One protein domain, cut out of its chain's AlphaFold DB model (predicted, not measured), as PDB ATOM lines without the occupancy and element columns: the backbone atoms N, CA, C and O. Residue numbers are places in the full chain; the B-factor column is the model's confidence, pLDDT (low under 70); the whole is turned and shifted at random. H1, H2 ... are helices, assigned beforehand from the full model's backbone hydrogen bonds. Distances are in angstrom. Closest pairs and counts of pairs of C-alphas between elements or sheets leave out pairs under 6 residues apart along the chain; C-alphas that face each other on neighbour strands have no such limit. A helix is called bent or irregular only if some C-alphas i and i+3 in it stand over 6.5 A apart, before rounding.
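Overview. This is residues 229 to 342 of the 402 residues of a protein of Clostridium sp. AM32-2 (UniProt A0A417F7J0). A long helical hairpin of H1 and H2 makes the long axis, and a second, shorter hairpin of H5 and H6 lies on the side of H2 away from H1, with H6 crossing the last part of H2. H4 crosses the first half of H2 on that same side, and H3 runs in nearly the same line direction as the long hairpin, packed on the first part of H6. The printed part has 114 residues with six named helices, H1 to H6 in order along the chain, and no named strand; the class is all helix, with mostly crossed helix packing. It is compact, with a radius of gyration of the C-alphas of 14.0 A, and elongated in outline, spanning 43 by 26 by 23 A.

Arrangement. H2, residues 255 to 275, is the hub, touching four other helices. H1, residues 232 to 249, touches it at a shallow tilt of 9 degrees, opposite ways, a helical hairpin; the closest C-alphas, of Phe 233 and Cys 272, are 5.8 A apart. H4, residues 299 to 308, touches residues 258 to 266 of H2 alone, at a steep tilt of 68 degrees, only just short of about perpendicular; the closest C-alphas, of Asp 262 and Ala 304, are 4.5 A apart. H6, residues 328 to 340, touches H2 with residues 332 to 336 alone; the closest C-alphas, of Ile 273 and Tyr 332, are 6.3 A apart. H5, residues 314 to 324, and H6 are a helical hairpin at a shallow tilt of 6 degrees, and the closest C-alphas, of Ala 315 and Val 335, are 5.2 A apart. H3, residues 285 to 296, touches residues 328 to 333 of H6 alone, its closest C-alphas being those of Ala 293 and Phe 328 at 4.8 A. H3 is close to H2 but not clearly touching, with the C-alphas of Ile 273 and Val 292 6.6 A apart. H1 is apart from H4, H5 and H6. Every O i to N i+4 pair is within hydrogen-bond range in H1, H2, H4 and H5, against 7 of 8 in H3 and 6 of 9 in H6.

Along the chain. H2 is the longest helix, 30.7 A from C-alpha 255 at (50.687, -43.578, -14.792) to C-alpha 275. H1 begins at C-alpha 232 at (38.238, -58.380, -34.464) and is 25.7 A long. H3, H4 and H5 have 12, 10 and 11 residues. H6, 20.0 A long, ends at C-alpha 340 at (40.464, -42.186, -48.939) and is irregular, with C-alphas 329 and 332 7.0 A apart.

Size, cuts and confidence. The two C-alphas farthest apart, of Asn 250 and Gly 341, are 44.1 A apart. The printed part has no cut and no long link; the link from H2 to H3, nine residues, is short, and the other links are tight. The mean pLDDT of the printed part is 94.0, and residues 339 to 342 are under 70.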
ATOM      1  N   LYS A 229      39.047 -61.019 -40.056       87.69
ATOM      2  CA  LYS A 229      38.417 -61.485 -38.815       87.69
ATOM      3  C   LYS A 229      37.188 -60.625 -38.548       87.69
ATOM      4  O   LYS A 229      37.310 -59.415 -38.357       87.69
ATOM      5  N   SER A 230      36.007 -61.234 -38.584       87.06
ATOM      6  CA  SER A 230      34.729 -60.527 -38.435       87.06
ATOM      7  C   SER A 230      34.440 -60.078 -37.002       87.06
ATOM      8  O   SER A 230      33.622 -59.173 -36.829       87.06
ATOM      9  N   ASP A 231      35.113 -60.690 -36.024       90.19
ATOM     10  CA  ASP A 231      35.025 -60.492 -34.573       90.19
ATOM     11  C   ASP A 231      36.240 -59.729 -34.000       90.19
ATOM     12  O   ASP A 231      36.557 -59.794 -32.809       90.19
ATOM     13  N   LEU A 232      36.987 -59.024 -34.861       91.44
ATOM     14  CA  LEU A 232      38.238 -58.380 -34.464       91.44
ATOM     15  C   LEU A 232      38.029 -57.340 -33.351       91.44
ATOM     16  O   LEU A 232      38.890 -57.199 -32.486       91.44
ATOM     17  N   PHE A 233      36.898 -56.631 -33.323       94.25
ATOM     18  CA  PHE A 233      36.598 -55.671 -32.256       94.25
ATOM     19  C   PHE A 233      36.444 -56.346 -30.891       94.25
ATOM     20  O   PHE A 233      37.033 -55.889 -29.905       94.25
ATOM     21  N   GLU A 234      35.673 -57.429 -30.830       94.88
ATOM     22  CA  GLU A 234      35.444 -58.240 -29.639       94.88
ATOM     23  C   GLU A 234      36.773 -58.813 -29.151       94.88
ATOM     24  O   GLU A 234      37.121 -58.667 -27.978       94.88
ATOM     25  N   ASN A 235      37.554 -59.373 -30.077       94.75
ATOM     26  CA  ASN A 235      38.866 -59.927 -29.796       94.75
ATOM     27  C   ASN A 235      39.825 -58.871 -29.216       94.75
ATOM     28  O   ASN A 235      40.359 -59.060 -28.126       94.75
ATOM     29  N   GLN A 236      40.001 -57.721 -29.878       95.31
ATOM     30  CA  GLN A 236      40.917 -56.679 -29.399       95.31
ATOM     31  C   GLN A 236      40.469 -56.059 -28.072       95.31
ATOM     32  O   GLN A 236      41.303 -55.737 -27.224       95.31
ATOM     33  N   THR A 237      39.158 -55.943 -27.853       96.25
ATOM     34  CA  THR A 237      38.602 -55.498 -26.569       96.25
ATOM     35  C   THR A 237      38.882 -56.510 -25.458       96.25
ATOM     36  O   THR A 237      39.214 -56.118 -24.341       96.25
ATOM     37  N   MET A 238      38.792 -57.808 -25.754       96.81
ATOM     38  CA  MET A 238      39.120 -58.877 -24.810       96.81
ATOM     39  C   MET A 238      40.606 -58.859 -24.420       96.81
ATOM     40  O   MET A 238      40.906 -58.899 -23.227       96.81
ATOM     41  N   LEU A 239      41.528 -58.681 -25.377       97.00
ATOM     42  CA  LEU A 239      42.966 -58.564 -25.084       97.00
ATOM     43  C   LEU A 239      43.285 -57.321 -24.233       97.00
ATOM     44  O   LEU A 239      44.011 -57.421 -23.243       97.00
ATOM     45  N   TYR A 240      42.702 -56.162 -24.565       98.00
ATOM     46  CA  TYR A 240      42.847 -54.938 -23.764       98.00
ATOM     47  C   TYR A 240      42.373 -55.148 -22.318       98.00
ATOM     48  O   TYR A 240      43.092 -54.821 -21.372       98.00
ATOM     49  N   LYS A 241      41.189 -55.747 -22.139       98.00
ATOM     50  CA  LYS A 241      40.628 -56.035 -20.813       98.00
ATOM     51  C   LYS A 241      41.487 -57.015 -20.022       98.00
ATOM     52  O   LYS A 241      41.682 -56.798 -18.831       98.00
ATOM     53  N   ALA A 242      42.031 -58.044 -20.669       98.19
ATOM     54  CA  ALA A 242      42.936 -58.987 -20.022       98.19
ATOM     55  C   ALA A 242      44.182 -58.274 -19.474       98.19
ATOM     56  O   ALA A 242      44.499 -58.417 -18.296       98.19
ATOM     57  N   ALA A 243      44.841 -57.439 -20.284       98.12
ATOM     58  CA  ALA A 243      46.006 -56.669 -19.849       98.12
ATOM     59  C   ALA A 243      45.676 -55.696 -18.708       98.12
ATOM     60  O   ALA A 243      46.393 -55.644 -17.709       98.12
ATOM     61  N   LYS A 244      44.560 -54.966 -18.834       98.38
ATOM     62  CA  LYS A 244      44.051 -54.058 -17.799       98.38
ATOM     63  C   LYS A 244      43.823 -54.794 -16.481       98.38
ATOM     64  O   LYS A 244      44.263 -54.311 -15.442       98.38
ATOM     65  N   GLN A 245      43.197 -55.970 -16.519       98.25
ATOM     66  CA  GLN A 245      42.946 -56.762 -15.317       98.25
ATOM     67  C   GLN A 245      44.251 -57.218 -14.658       98.25
ATOM     68  O   GLN A 245      44.398 -57.050 -13.454       98.25
ATOM     69  N   VAL A 246      45.238 -57.687 -15.433       97.81
ATOM     70  CA  VAL A 246      46.565 -58.037 -14.887       97.81
ATOM     71  C   VAL A 246      47.219 -56.842 -14.194       97.81
ATOM     72  O   VAL A 246      47.775 -56.998 -13.106       97.81
ATOM     73  N   MET A 247      47.137 -55.648 -14.786       97.88
ATOM     74  CA  MET A 247      47.682 -54.437 -14.169       97.88
ATOM     75  C   MET A 247      46.954 -54.068 -12.870       97.88
ATOM     76  O   MET A 247      47.606 -53.677 -11.903       97.88
ATOM     77  N   ILE A 248      45.624 -54.203 -12.828       97.62
ATOM     78  CA  ILE A 248      44.811 -53.937 -11.629       97.62
ATOM     79  C   ILE A 248      45.163 -54.932 -10.519       97.62
ATOM     80  O   ILE A 248      45.476 -54.513  -9.406       97.62
ATOM     81  N   ASP A 249      45.189 -56.227 -10.833       96.62
ATOM     82  CA  ASP A 249      45.469 -57.301  -9.873       96.62
ATOM     83  C   ASP A 249      46.863 -57.167  -9.242       96.62
ATOM     84  O   ASP A 249      47.085 -57.593  -8.109       96.62
ATOM     85  N   ASN A 250      47.806 -56.545  -9.957       94.94
ATOM     86  CA  ASN A 250      49.169 -56.302  -9.484       94.94
ATOM     87  C   ASN A 250      49.388 -54.875  -8.956       94.94
ATOM     88  O   ASN A 250      50.524 -54.517  -8.661       94.94
ATOM     89  N   SER A 251      48.330 -54.066  -8.809       96.94
ATOM     90  CA  SER A 251      48.410 -52.672  -8.332       96.94
ATOM     91  C   SER A 251      49.368 -51.788  -9.146       96.94
ATOM     92  O   SER A 251      50.035 -50.921  -8.594       96.94
ATOM     93  N   VAL A 252      49.438 -52.007 -10.465       97.06
ATOM     94  CA  VAL A 252      50.271 -51.236 -11.413       97.06
ATOM     95  C   VAL A 252      49.453 -50.594 -12.541       97.06
ATOM     96  O   VAL A 252      50.017 -50.119 -13.529       97.06
ATOM     97  N   TYR A 253      48.119 -50.588 -12.446       97.31
ATOM     98  CA  TYR A 253      47.245 -49.856 -13.371       97.31
ATOM     99  C   TYR A 253      47.241 -48.363 -13.020       97.31
ATOM    100  O   TYR A 253      46.261 -47.827 -12.510       97.31
ATOM    101  N   GLU A 254      48.372 -47.700 -13.260       95.81
ATOM    102  CA  GLU A 254      48.586 -46.273 -13.011       95.81
ATOM    103  C   GLU A 254      49.586 -45.660 -14.008       95.81
ATOM    104  O   GLU A 254      50.260 -46.374 -14.753       95.81
ATOM    105  N   GLY A 255      49.664 -44.325 -14.050       95.56
ATOM    106  CA  GLY A 255      50.687 -43.578 -14.792       95.56
ATOM    107  C   GLY A 255      50.903 -44.046 -16.238       95.56
ATOM    108  O   GLY A 255      49.969 -44.117 -17.043       95.56
ATOM    109  N   ASP A 256      52.157 -44.373 -16.560       94.50
ATOM    110  CA  ASP A 256      52.573 -44.801 -17.898       94.50
ATOM    111  C   ASP A 256      51.935 -46.125 -18.339       94.50
ATOM    112  O   ASP A 256      51.773 -46.348 -19.542       94.50
ATOM    113  N   ASN A 257      51.542 -47.000 -17.409       96.69
ATOM    114  CA  ASN A 257      50.880 -48.258 -17.752       96.69
ATOM    115  C   ASN A 257      49.489 -48.009 -18.341       96.69
ATOM    116  O   ASN A 257      49.188 -48.545 -19.410       96.69
ATOM    117  N   ILE A 258      48.690 -47.137 -17.708       97.50
ATOM    118  CA  ILE A 258      47.393 -46.704 -18.255       97.50
ATOM    119  C   ILE A 258      47.610 -46.050 -19.617       97.50
ATOM    120  O   ILE A 258      47.028 -46.480 -20.609       97.50
ATOM    121  N   TYR A 259      48.490 -45.045 -19.685       97.56
ATOM    122  CA  TYR A 259      48.692 -44.279 -20.913       97.56
ATOM    123  C   TYR A 259      49.100 -45.167 -22.094       97.56
ATOM    124  O   TYR A 259      48.539 -45.049 -23.186       97.56
ATOM    125  N   ASN A 260      50.061 -46.074 -21.898       97.69
ATOM    126  CA  ASN A 260      50.522 -46.944 -22.972       97.69
ATOM    127  C   ASN A 260      49.475 -48.003 -23.355       97.69
ATOM    128  O   ASN A 260      49.281 -48.229 -24.550       97.69
ATOM    129  N   LEU A 261      48.777 -48.616 -22.392       98.00
ATOM    130  CA  LEU A 261      47.721 -49.585 -22.694       98.00
ATOM    131  C   LEU A 261      46.561 -48.935 -23.465       98.00
ATOM    132  O   LEU A 261      46.069 -49.503 -24.442       98.00
ATOM    133  N   ASP A 262      46.177 -47.724 -23.081       98.31
ATOM    134  CA  ASP A 262      45.107 -46.976 -23.735       98.31
ATOM    135  C   ASP A 262      45.523 -46.509 -25.134       98.31
ATOM    136  O   ASP A 262      44.740 -46.614 -26.078       98.31
ATOM    137  N   CYS A 263      46.781 -46.082 -25.317       97.62
ATOM    138  CA  CYS A 263      47.328 -45.825 -26.651       97.62
ATOM    139  C   CYS A 263      47.228 -47.069 -27.539       97.62
ATOM    140  O   CYS A 263      46.749 -46.974 -28.671       97.62
ATOM    141  N   TYR A 264      47.643 -48.231 -27.026       97.00
ATOM    142  CA  TYR A 264      47.524 -49.498 -27.741       97.00
ATOM    143  C   TYR A 264      46.070 -49.769 -28.135       97.00
ATOM    144  O   TYR A 264      45.795 -50.017 -29.310       97.00
ATOM    145  N   TYR A 265      45.127 -49.652 -27.200       98.12
ATOM    146  CA  TYR A 265      43.726 -49.944 -27.485       98.12
ATOM    147  C   TYR A 265      43.133 -48.993 -28.524       98.12
ATOM    148  O   TYR A 265      42.483 -49.453 -29.458       98.12
ATOM    149  N   VAL A 266      43.433 -47.692 -28.454       97.88
ATOM    150  CA  VAL A 266      43.005 -46.712 -29.467       97.88
ATOM    151  C   VAL A 266      43.558 -47.054 -30.852       97.88
ATOM    152  O   VAL A 266      42.819 -47.002 -31.837       97.88
ATOM    153  N   HIS A 267      44.828 -47.458 -30.952       95.81
ATOM    154  CA  HIS A 267      45.399 -47.928 -32.216       95.81
ATOM    155  C   HIS A 267      44.687 -49.178 -32.747       95.81
ATOM    156  O   HIS A 267      44.433 -49.269 -33.950       95.81
ATOM    157  N   ARG A 268      44.331 -50.126 -31.873       95.50
ATOM    158  CA  ARG A 268      43.593 -51.331 -32.274       95.50
ATOM    159  C   ARG A 268      42.150 -51.021 -32.664       95.50
ATOM    160  O   ARG A 268      41.703 -51.559 -33.666       95.50
ATOM    161  N   LEU A 269      41.460 -50.109 -31.979       96.81
ATOM    162  CA  LEU A 269      40.127 -49.640 -32.375       96.81
ATOM    163  C   LEU A 269      40.149 -49.017 -33.773       96.81
ATOM    164  O   LEU A 269      39.337 -49.397 -34.611       96.81
ATOM    165  N   LEU A 270      41.107 -48.129 -34.057       96.25
ATOM    166  CA  LEU A 270      41.289 -47.558 -35.397       96.25
ATOM    167  C   LEU A 270      41.523 -48.648 -36.450       96.25
ATOM    168  O   LEU A 270      40.863 -48.645 -37.487       96.25
ATOM    169  N   TYR A 271      42.385 -49.625 -36.162       93.75
ATOM    170  CA  TYR A 271      42.606 -50.758 -37.059       93.75
ATOM    171  C   TYR A 271      41.328 -51.585 -37.289       93.75
ATOM    172  O   TYR A 271      41.018 -51.937 -38.424       93.75
ATOM    173  N   CYS A 272      40.540 -51.853 -36.245       94.94
ATOM    174  CA  CYS A 272      39.266 -52.559 -36.367       94.94
ATOM    175  C   CYS A 272      38.242 -51.790 -37.218       94.94
ATOM    176  O   CYS A 272      37.504 -52.416 -37.984       94.94
ATOM    177  N   ILE A 273      38.215 -50.453 -37.113       95.62
ATOM    178  CA  ILE A 273      37.399 -49.577 -37.973       95.62
ATOM    179  C   ILE A 273      37.841 -49.729 -39.430       95.62
ATOM    180  O   ILE A 273      37.002 -49.940 -40.299       95.62
ATOM    181  N   GLU A 274      39.146 -49.689 -39.701       92.12
ATOM    182  CA  GLU A 274      39.679 -49.863 -41.058       92.12
ATOM    183  C   GLU A 274      39.335 -51.232 -41.657       92.12
ATOM    184  O   GLU A 274      38.992 -51.322 -42.835       92.12
ATOM    185  N   GLN A 275      39.366 -52.297 -40.851       91.06
ATOM    186  CA  GLN A 275      38.994 -53.640 -41.301       91.06
ATOM    187  C   GLN A 275      37.510 -53.772 -41.664       91.06
ATOM    188  O   GLN A 275      37.142 -54.729 -42.345       91.06
ATOM    189  N   GLN A 276      36.655 -52.815 -41.291       92.94
ATOM    190  CA  GLN A 276      35.263 -52.839 -41.735       92.94
ATOM    191  C   GLN A 276      35.118 -52.622 -43.250       92.94
ATOM    192  O   GLN A 276      34.128 -53.081 -43.813       92.94
ATOM    193  N   ASP A 277      36.102 -52.006 -43.917       90.69
ATOM    194  CA  ASP A 277      36.117 -51.804 -45.376       90.69
ATOM    195  C   ASP A 277      36.692 -53.010 -46.156       90.69
ATOM    196  O   ASP A 277      36.850 -52.954 -47.376       90.69
ATOM    197  N   ASN A 278      36.992 -54.124 -45.476       89.81
ATOM    198  CA  ASN A 278      37.468 -55.350 -46.118       89.81
ATOM    199  C   ASN A 278      36.398 -55.949 -47.055       89.81
ATOM    200  O   ASN A 278      35.220 -56.013 -46.703       89.81
ATOM    201  N   LEU A 279      36.809 -56.456 -48.224       88.75
ATOM    202  CA  LEU A 279      35.911 -57.066 -49.221       88.75
ATOM    203  C   LEU A 279      35.156 -58.300 -48.699       88.75
ATOM    204  O   LEU A 279      34.104 -58.642 -49.228       88.75
ATOM    205  N   GLN A 280      35.683 -58.961 -47.666       90.44
ATOM    206  CA  GLN A 280      35.037 -60.099 -47.005       90.44
ATOM    207  C   GLN A 280      34.019 -59.669 -45.932       90.44
ATOM    208  O   GLN A 280      33.360 -60.516 -45.331       90.44
ATOM    209  N   ASN A 281      33.865 -58.364 -45.669       90.94
ATOM    210  CA  ASN A 281      32.859 -57.842 -44.750       90.94
ATOM    211  C   ASN A 281      31.543 -57.527 -45.475       90.94
ATOM    212  O   ASN A 281      31.401 -56.484 -46.120       90.94
ATOM    213  N   TYR A 282      30.551 -58.400 -45.306       92.19
ATOM    214  CA  TYR A 282      29.242 -58.284 -45.959       92.19
ATOM    215  C   TYR A 282      28.266 -57.304 -45.290       92.19
ATOM    216  O   TYR A 282      27.164 -57.119 -45.802       92.19
ATOM    217  N   ARG A 283      28.647 -56.665 -44.172       93.25
ATOM    218  CA  ARG A 283      27.825 -55.624 -43.534       93.25
ATOM    219  C   ARG A 283      27.609 -54.453 -44.491       93.25
ATOM    220  O   ARG A 283      28.567 -53.963 -45.096       93.25
ATOM    221  N   THR A 284      26.377 -53.968 -44.571       95.06
ATOM    222  CA  THR A 284      26.013 -52.695 -45.204       95.06
ATOM    223  C   THR A 284      26.693 -51.518 -44.497       95.06
ATOM    224  O   THR A 284      27.139 -51.637 -43.356       95.06
ATOM    225  N   ASN A 285      26.762 -50.348 -45.140       92.69
ATOM    226  CA  ASN A 285      27.360 -49.164 -44.510       92.69
ATOM    227  C   ASN A 285      26.673 -48.788 -43.189       92.69
ATOM    228  O   ASN A 285      27.365 -48.509 -42.214       92.69
ATOM    229  N   THR A 286      25.340 -48.850 -43.129       95.75
ATOM    230  CA  THR A 286      24.584 -48.585 -41.896       95.75
ATOM    231  C   THR A 286      24.945 -49.584 -40.794       95.75
ATOM    232  O   THR A 286      25.256 -49.181 -39.678       95.75
ATOM    233  N   GLU A 287      25.017 -50.881 -41.110       96.38
ATOM    234  CA  GLU A 287      25.423 -51.903 -40.134       96.38
ATOM    235  C   GLU A 287      26.870 -51.707 -39.659       96.38
ATOM    236  O   GLU A 287      27.168 -51.942 -38.490       96.38
ATOM    237  N   ARG A 288      27.784 -51.250 -40.528       95.56
ATOM    238  CA  ARG A 288      29.168 -50.917 -40.136       95.56
ATOM    239  C   ARG A 288      29.204 -49.728 -39.176       95.56
ATOM    240  O   ARG A 288      29.907 -49.800 -38.171       95.56
ATOM    241  N   GLN A 289      28.435 -48.670 -39.446       96.50
ATOM    242  CA  GLN A 289      28.314 -47.512 -38.551       96.50
ATOM    243  C   GLN A 289      27.786 -47.928 -37.172       96.50
ATOM    244  O   GLN A 289      28.388 -47.582 -36.155       96.50
ATOM    245  N   GLU A 290      26.699 -48.700 -37.129       97.31
ATOM    246  CA  GLU A 290      26.095 -49.184 -35.883       97.31
ATOM    247  C   GLU A 290      27.042 -50.106 -35.111       97.31
ATOM    248  O   GLU A 290      27.219 -49.950 -33.896       97.31
ATOM    249  N   TYR A 291      27.704 -51.026 -35.815       96.38
ATOM    250  CA  TYR A 291      28.665 -51.953 -35.233       96.38
ATOM    251  C   TYR A 291      29.859 -51.209 -34.627       96.38
ATOM    252  O   TYR A 291      30.145 -51.387 -33.444       96.38
ATOM    253  N   VAL A 292      30.488 -50.285 -35.363       97.50
ATOM    254  CA  VAL A 292      31.583 -49.443 -34.848       97.50
ATOM    255  C   VAL A 292      31.127 -48.595 -33.657       97.50
ATOM    256  O   VAL A 292      31.805 -48.560 -32.624       97.50
ATOM    257  N   ALA A 293      29.960 -47.949 -33.754       98.00
ATOM    258  CA  ALA A 293      29.404 -47.137 -32.675       98.00
ATOM    259  C   ALA A 293      29.165 -47.958 -31.396       98.00
ATOM    260  O   ALA A 293      29.340 -47.438 -30.291       98.00
ATOM    261  N   SER A 294      28.804 -49.240 -31.530       97.62
ATOM    262  CA  SER A 294      28.560 -50.129 -30.392       97.62
ATOM    263  C   SER A 294      29.798 -50.366 -29.517       97.62
ATOM    264  O   SER A 294      29.654 -50.426 -28.296       97.62
ATOM    265  N   PHE A 295      31.000 -50.396 -30.105       97.38
ATOM    266  CA  PHE A 295      32.268 -50.487 -29.366       97.38
ATOM    267  C   PHE A 295      32.742 -49.122 -28.877       97.38
ATOM    268  O   PHE A 295      33.173 -48.980 -27.731       97.38
ATOM    269  N   CYS A 296      32.608 -48.099 -29.720       97.56
ATOM    270  CA  CYS A 296      33.054 -46.738 -29.423       97.56
ATOM    271  C   CYS A 296      32.317 -46.096 -28.236       97.56
ATOM    272  O   CYS A 296      32.882 -45.238 -27.561       97.56
ATOM    273  N   LYS A 297      31.070 -46.507 -27.965       97.38
ATOM    274  CA  LYS A 297      30.263 -45.999 -26.844       97.38
ATOM    275  C   LYS A 297      30.561 -46.663 -25.493       97.38
ATOM    276  O   LYS A 297      29.970 -46.264 -24.492       97.38
ATOM    277  N   THR A 298      31.403 -47.698 -25.455       97.56
ATOM    278  CA  THR A 298      31.752 -48.384 -24.200       97.56
ATOM    279  C   THR A 298      32.598 -47.481 -23.302       97.56
ATOM    280  O   THR A 298      33.387 -46.674 -23.795       97.56
ATOM    281  N   GLU A 299      32.467 -47.618 -21.978       96.81
ATOM    282  CA  GLU A 299      33.271 -46.829 -21.030       96.81
ATOM    283  C   GLU A 299      34.770 -47.054 -21.223       96.81
ATOM    284  O   GLU A 299      35.544 -46.103 -21.177       96.81
ATOM    285  N   ASP A 300      35.178 -48.293 -21.504       96.38
ATOM    286  CA  ASP A 300      36.573 -48.625 -21.783       96.38
ATOM    287  C   ASP A 300      37.111 -47.880 -23.011       96.38
ATOM    288  O   ASP A 300      38.187 -47.292 -22.932       96.38
ATOM    289  N   ALA A 301      36.366 -47.855 -24.124       97.56
ATOM    290  CA  ALA A 301      36.785 -47.138 -25.328       97.56
ATOM    291  C   ALA A 301      36.839 -45.623 -25.098       97.56
ATOM    292  O   ALA A 301      37.803 -44.971 -25.497       97.56
ATOM    293  N   ILE A 302      35.831 -45.062 -24.421       98.31
ATOM    294  CA  ILE A 302      35.793 -43.635 -24.092       98.31
ATOM    295  C   ILE A 302      37.002 -43.277 -23.222       98.31
ATOM    296  O   ILE A 302      37.782 -42.406 -23.602       98.31
ATOM    297  N   ASN A 303      37.204 -43.970 -22.100       97.44
ATOM    298  CA  ASN A 303      38.305 -43.692 -21.177       97.44
ATOM    299  C   ASN A 303      39.667 -43.820 -21.867       97.44
ATOM    300  O   ASN A 303      40.492 -42.913 -21.743       97.44
ATOM    301  N   ALA A 304      39.865 -44.868 -22.673       97.88
ATOM    302  CA  ALA A 304      41.107 -45.050 -23.413       97.88
ATOM    303  C   ALA A 304      41.385 -43.890 -24.381       97.88
ATOM    304  O   ALA A 304      42.505 -43.386 -24.448       97.88
ATOM    305  N   VAL A 305      40.367 -43.391 -25.087       97.88
ATOM    306  CA  VAL A 305      40.521 -42.231 -25.980       97.88
ATOM    307  C   VAL A 305      40.823 -40.945 -25.209       97.88
ATOM    308  O   VAL A 305      41.649 -40.142 -25.655       97.88
ATOM    309  N   TYR A 306      40.199 -40.738 -24.047       97.38
ATOM    310  CA  TYR A 306      40.489 -39.583 -23.193       97.38
ATOM    311  C   TYR A 306      41.932 -39.600 -22.674       97.38
ATOM    312  O   TYR A 306      42.605 -38.570 -22.762       97.38
ATOM    313  N   ASN A 307      42.408 -40.752 -22.203       95.75
ATOM    314  CA  ASN A 307      43.746 -40.919 -21.638       95.75
ATOM    315  C   ASN A 307      44.844 -40.883 -22.710       95.75
ATOM    316  O   ASN A 307      45.850 -40.193 -22.544       95.75
ATOM    317  N   ALA A 308      44.653 -41.588 -23.829       95.81
ATOM    318  CA  ALA A 308      45.632 -41.632 -24.912       95.81
ATOM    319  C   ALA A 308      45.726 -40.292 -25.661       95.81
ATOM    320  O   ALA A 308      46.820 -39.869 -26.041       95.81
ATOM    321  N   ASN A 309      44.579 -39.629 -25.874       94.75
ATOM    322  CA  ASN A 309      44.450 -38.327 -26.536       94.75
ATOM    323  C   ASN A 309      45.282 -38.209 -27.833       94.75
ATOM    324  O   ASN A 309      46.013 -37.235 -28.052       94.75
ATOM    325  N   LEU A 310      45.210 -39.234 -28.687       90.75
ATOM    326  CA  LEU A 310      46.034 -39.318 -29.890       90.75
ATOM    327  C   LEU A 310      45.570 -38.305 -30.940       90.75
ATOM    328  O   LEU A 310      44.432 -38.318 -31.395       90.75
ATOM    329  N   THR A 311      46.481 -37.430 -31.364       88.06
ATOM    330  CA  THR A 311      46.196 -36.368 -32.346       88.06
ATOM    331  C   THR A 311      47.322 -36.199 -33.374       88.06
ATOM    332  O   THR A 311      47.429 -35.148 -34.010       88.06
ATOM    333  N   GLY A 312      48.186 -37.211 -33.521       85.31
ATOM    334  CA  GLY A 312      49.334 -37.175 -34.432       85.31
ATOM    335  C   GLY A 312      48.920 -37.279 -35.898       85.31
ATOM    336  O   GLY A 312      49.363 -36.477 -36.716       85.31
ATOM    337  N   GLU A 313      48.004 -38.198 -36.197       89.00
ATOM    338  CA  GLU A 313      47.490 -38.460 -37.547       89.00
ATOM    339  C   GLU A 313      46.058 -37.914 -37.736       89.00
ATOM    340  O   GLU A 313      45.309 -37.809 -36.756       89.00
ATOM    341  N   PRO A 314      45.621 -37.597 -38.973       91.75
ATOM    342  CA  PRO A 314      44.261 -37.115 -39.239       91.75
ATOM    343  C   PRO A 314      43.164 -38.045 -38.701       91.75
ATOM    344  O   PRO A 314      42.263 -37.581 -38.002       91.75
ATOM    345  N   ALA A 315      43.295 -39.355 -38.943       92.56
ATOM    346  CA  ALA A 315      42.353 -40.365 -38.460       92.56
ATOM    347  C   ALA A 315      42.294 -40.424 -36.922       92.56
ATOM    348  O   ALA A 315      41.214 -40.516 -36.347       92.56
ATOM    349  N   GLN A 316      43.440 -40.297 -36.242       94.25
ATOM    350  CA  GLN A 316      43.495 -40.256 -34.775       94.25
ATOM    351  C   GLN A 316      42.794 -39.018 -34.215       94.25
ATOM    352  O   GLN A 316      42.041 -39.124 -33.250       94.25
ATOM    353  N   ARG A 317      43.028 -37.849 -34.828       94.69
ATOM    354  CA  ARG A 317      42.424 -36.587 -34.395       94.69
ATOM    355  C   ARG A 317      40.907 -36.640 -34.519       94.69
ATOM    356  O   ARG A 317      40.224 -36.402 -33.530       94.69
ATOM    357  N   ILE A 318      40.390 -37.004 -35.696       96.12
ATOM    358  CA  ILE A 318      38.941 -37.037 -35.911       96.12
ATOM    359  C   ILE A 318      38.266 -38.105 -35.050       96.12
ATOM    360  O   ILE A 318      37.217 -37.839 -34.473       96.12
ATOM    361  N   PHE A 319      38.893 -39.274 -34.883       97.19
ATOM    362  CA  PHE A 319      38.401 -40.302 -33.970       97.19
ATOM    363  C   PHE A 319      38.325 -39.773 -32.536       97.19
ATOM    364  O   PHE A 319      37.271 -39.842 -31.908       97.19
ATOM    365  N   THR A 320      39.405 -39.163 -32.043       96.94
ATOM    366  CA  THR A 320      39.460 -38.588 -30.692       96.94
ATOM    367  C   THR A 320      38.390 -37.515 -30.484       96.94
ATOM    368  O   THR A 320      37.686 -37.545 -29.474       96.94
ATOM    369  N   ASP A 321      38.219 -36.603 -31.442       97.25
ATOM    370  CA  ASP A 321      37.233 -35.522 -31.359       97.25
ATOM    371  C   ASP A 321      35.793 -36.063 -31.354       97.25
ATOM    372  O   ASP A 321      34.968 -35.639 -30.538       97.25
ATOM    373  N   LEU A 322      35.482 -37.040 -32.212       98.00
ATOM    374  CA  LEU A 322      34.144 -37.639 -32.293       98.00
ATOM    375  C   LEU A 322      33.784 -38.432 -31.034       98.00
ATOM    376  O   LEU A 322      32.661 -38.320 -30.543       98.00
ATOM    377  N   ILE A 323      34.731 -39.176 -30.460       98.12
ATOM    378  CA  ILE A 323      34.509 -39.892 -29.197       98.12
ATOM    379  C   ILE A 323      34.289 -38.901 -28.048       98.12
ATOM    380  O   ILE A 323      33.334 -39.050 -27.283       98.12
ATOM    381  N   LYS A 324      35.108 -37.845 -27.953       96.12
ATOM    382  CA  LYS A 324      34.971 -36.813 -26.909       96.12
ATOM    383  C   LYS A 324      33.654 -36.046 -27.002       96.12
ATOM    384  O   LYS A 324      33.064 -35.723 -25.975       96.12
ATOM    385  N   THR A 325      33.168 -35.810 -28.219       97.44
ATOM    386  CA  THR A 325      31.876 -35.155 -28.488       97.44
ATOM    387  C   THR A 325      30.689 -36.126 -28.542       97.44
ATOM    388  O   THR A 325      29.568 -35.698 -28.807       97.44
ATOM    389  N   ARG A 326      30.906 -37.416 -28.242       97.44
ATOM    390  CA  ARG A 326      29.889 -38.487 -28.209       97.44
ATOM    391  C   ARG A 326      29.144 -38.702 -29.534       97.44
ATOM    392  O   ARG A 326      28.015 -39.191 -29.550       97.44
ATOM    393  N   LYS A 327      29.789 -38.396 -30.657       97.75
ATOM    394  CA  LYS A 327      29.273 -38.578 -32.022       97.75
ATOM    395  C   LYS A 327      29.617 -39.964 -32.577       97.75
ATOM    396  O   LYS A 327      30.280 -40.101 -33.600       97.75
ATOM    397  N   PHE A 328      29.195 -41.015 -31.877       97.69
ATOM    398  CA  PHE A 328      29.650 -42.387 -32.146       97.69
ATOM    399  C   PHE A 328      29.261 -42.917 -33.533       97.69
ATOM    400  O   PHE A 328      30.031 -43.654 -34.138       97.69
ATOM    401  N   THR A 329      28.097 -42.526 -34.055       96.50
ATOM    402  CA  THR A 329      27.604 -42.966 -35.372       96.50
ATOM    403  C   THR A 329      28.357 -42.325 -36.540       96.50
ATOM    404  O   THR A 329      28.362 -42.881 -37.631       96.50
ATOM    405  N   GLU A 330      29.026 -41.187 -36.320       96.88
ATOM    406  CA  GLU A 330      29.834 -40.490 -37.335       96.88
ATOM    407  C   GLU A 330      31.251 -41.088 -37.469       96.88
ATOM    408  O   GLU A 330      31.957 -40.809 -38.438       96.88
ATOM    409  N   VAL A 331      31.688 -41.910 -36.502       97.50
ATOM    410  CA  VAL A 331      33.077 -42.389 -36.385       97.50
ATOM    411  C   VAL A 331      33.538 -43.167 -37.613       97.50
ATOM    412  O   VAL A 331      34.614 -42.885 -38.138       97.50
ATOM    413  N   TYR A 332      32.748 -44.147 -38.053       97.00
ATOM    414  CA  TYR A 332      33.138 -45.045 -39.138       97.00
ATOM    415  C   TYR A 332      33.435 -44.264 -40.426       97.00
ATOM    416  O   TYR A 332      34.558 -44.311 -40.927       97.00
ATOM    417  N   ASP A 333      32.473 -43.474 -40.906       94.88
ATOM    418  CA  ASP A 333      32.638 -42.712 -42.147       94.88
ATOM    419  C   ASP A 333      33.786 -41.710 -42.042       94.88
ATOM    420  O   ASP A 333      34.586 -41.579 -42.966       94.88
ATOM    421  N   ALA A 334      33.901 -41.009 -40.911       94.62
ATOM    422  CA  ALA A 334      34.931 -39.999 -40.717       94.62
ATOM    423  C   ALA A 334      36.349 -40.589 -40.771       94.62
ATOM    424  O   ALA A 334      37.228 -40.027 -41.431       94.62
ATOM    425  N   VAL A 335      36.571 -41.733 -40.116       93.75
ATOM    426  CA  VAL A 335      37.870 -42.421 -40.108       93.75
ATOM    427  C   VAL A 335      38.198 -42.983 -41.492       93.75
ATOM    428  O   VAL A 335      39.302 -42.762 -41.993       93.75
ATOM    429  N   ILE A 336      37.241 -43.641 -42.153       92.06
ATOM    430  CA  ILE A 336      37.441 -44.212 -43.494       92.06
ATOM    431  C   ILE A 336      37.696 -43.120 -44.545       92.06
ATOM    432  O   ILE A 336      38.596 -43.251 -45.380       92.06
ATOM    433  N   ASN A 337      36.963 -42.007 -44.487       88.94
ATOM    434  CA  ASN A 337      37.140 -40.888 -45.416       88.94
ATOM    435  C   ASN A 337      38.491 -40.186 -45.238       88.94
ATOM    436  O   ASN A 337      39.090 -39.767 -46.229       88.94
ATOM    437  N   CYS A 338      39.023 -40.120 -44.010       84.31
ATOM    438  CA  CYS A 338      40.378 -39.608 -43.778       84.31
ATOM    439  C   CYS A 338      41.450 -40.420 -44.517       84.31
ATOM    440  O   CYS A 338      42.472 -39.855 -44.889       84.31
ATOM    441  N   LYS A 339      41.222 -41.718 -44.753       69.50
ATOM    442  CA  LYS A 339      42.156 -42.586 -45.479       69.50
ATOM    443  C   LYS A 339      42.002 -42.463 -46.998       69.50
ATOM    444  O   LYS A 339      43.001 -42.426 -47.704       69.50
ATOM    445  N   LYS A 340      40.765 -42.341 -47.498       62.84
ATOM    446  CA  LYS A 340      40.464 -42.186 -48.939       62.84
ATOM    447  C   LYS A 340      40.884 -40.823 -49.509       62.84
ATOM    448  O   LYS A 340      41.145 -40.725 -50.700       62.84
ATOM    449  N   GLY A 341      40.961 -39.783 -48.673       50.97
ATOM    450  CA  GLY A 341      41.400 -38.434 -49.061       50.97
ATOM    451  C   GLY A 341      42.920 -38.220 -49.097       50.97
ATOM    452  O   GLY A 341      43.366 -37.089 -49.291       50.97
ATOM    453  N   ILE A 342      43.712 -39.270 -48.875       50.31
ATOM    454  CA  ILE A 342      45.173 -39.236 -48.932       50.31
ATOM    455  C   ILE A 342      45.573 -39.984 -50.201       50.31
ATOM    456  O   ILE A 342      45.408 -41.199 -50.264       50.31
TER     457      ILE A 342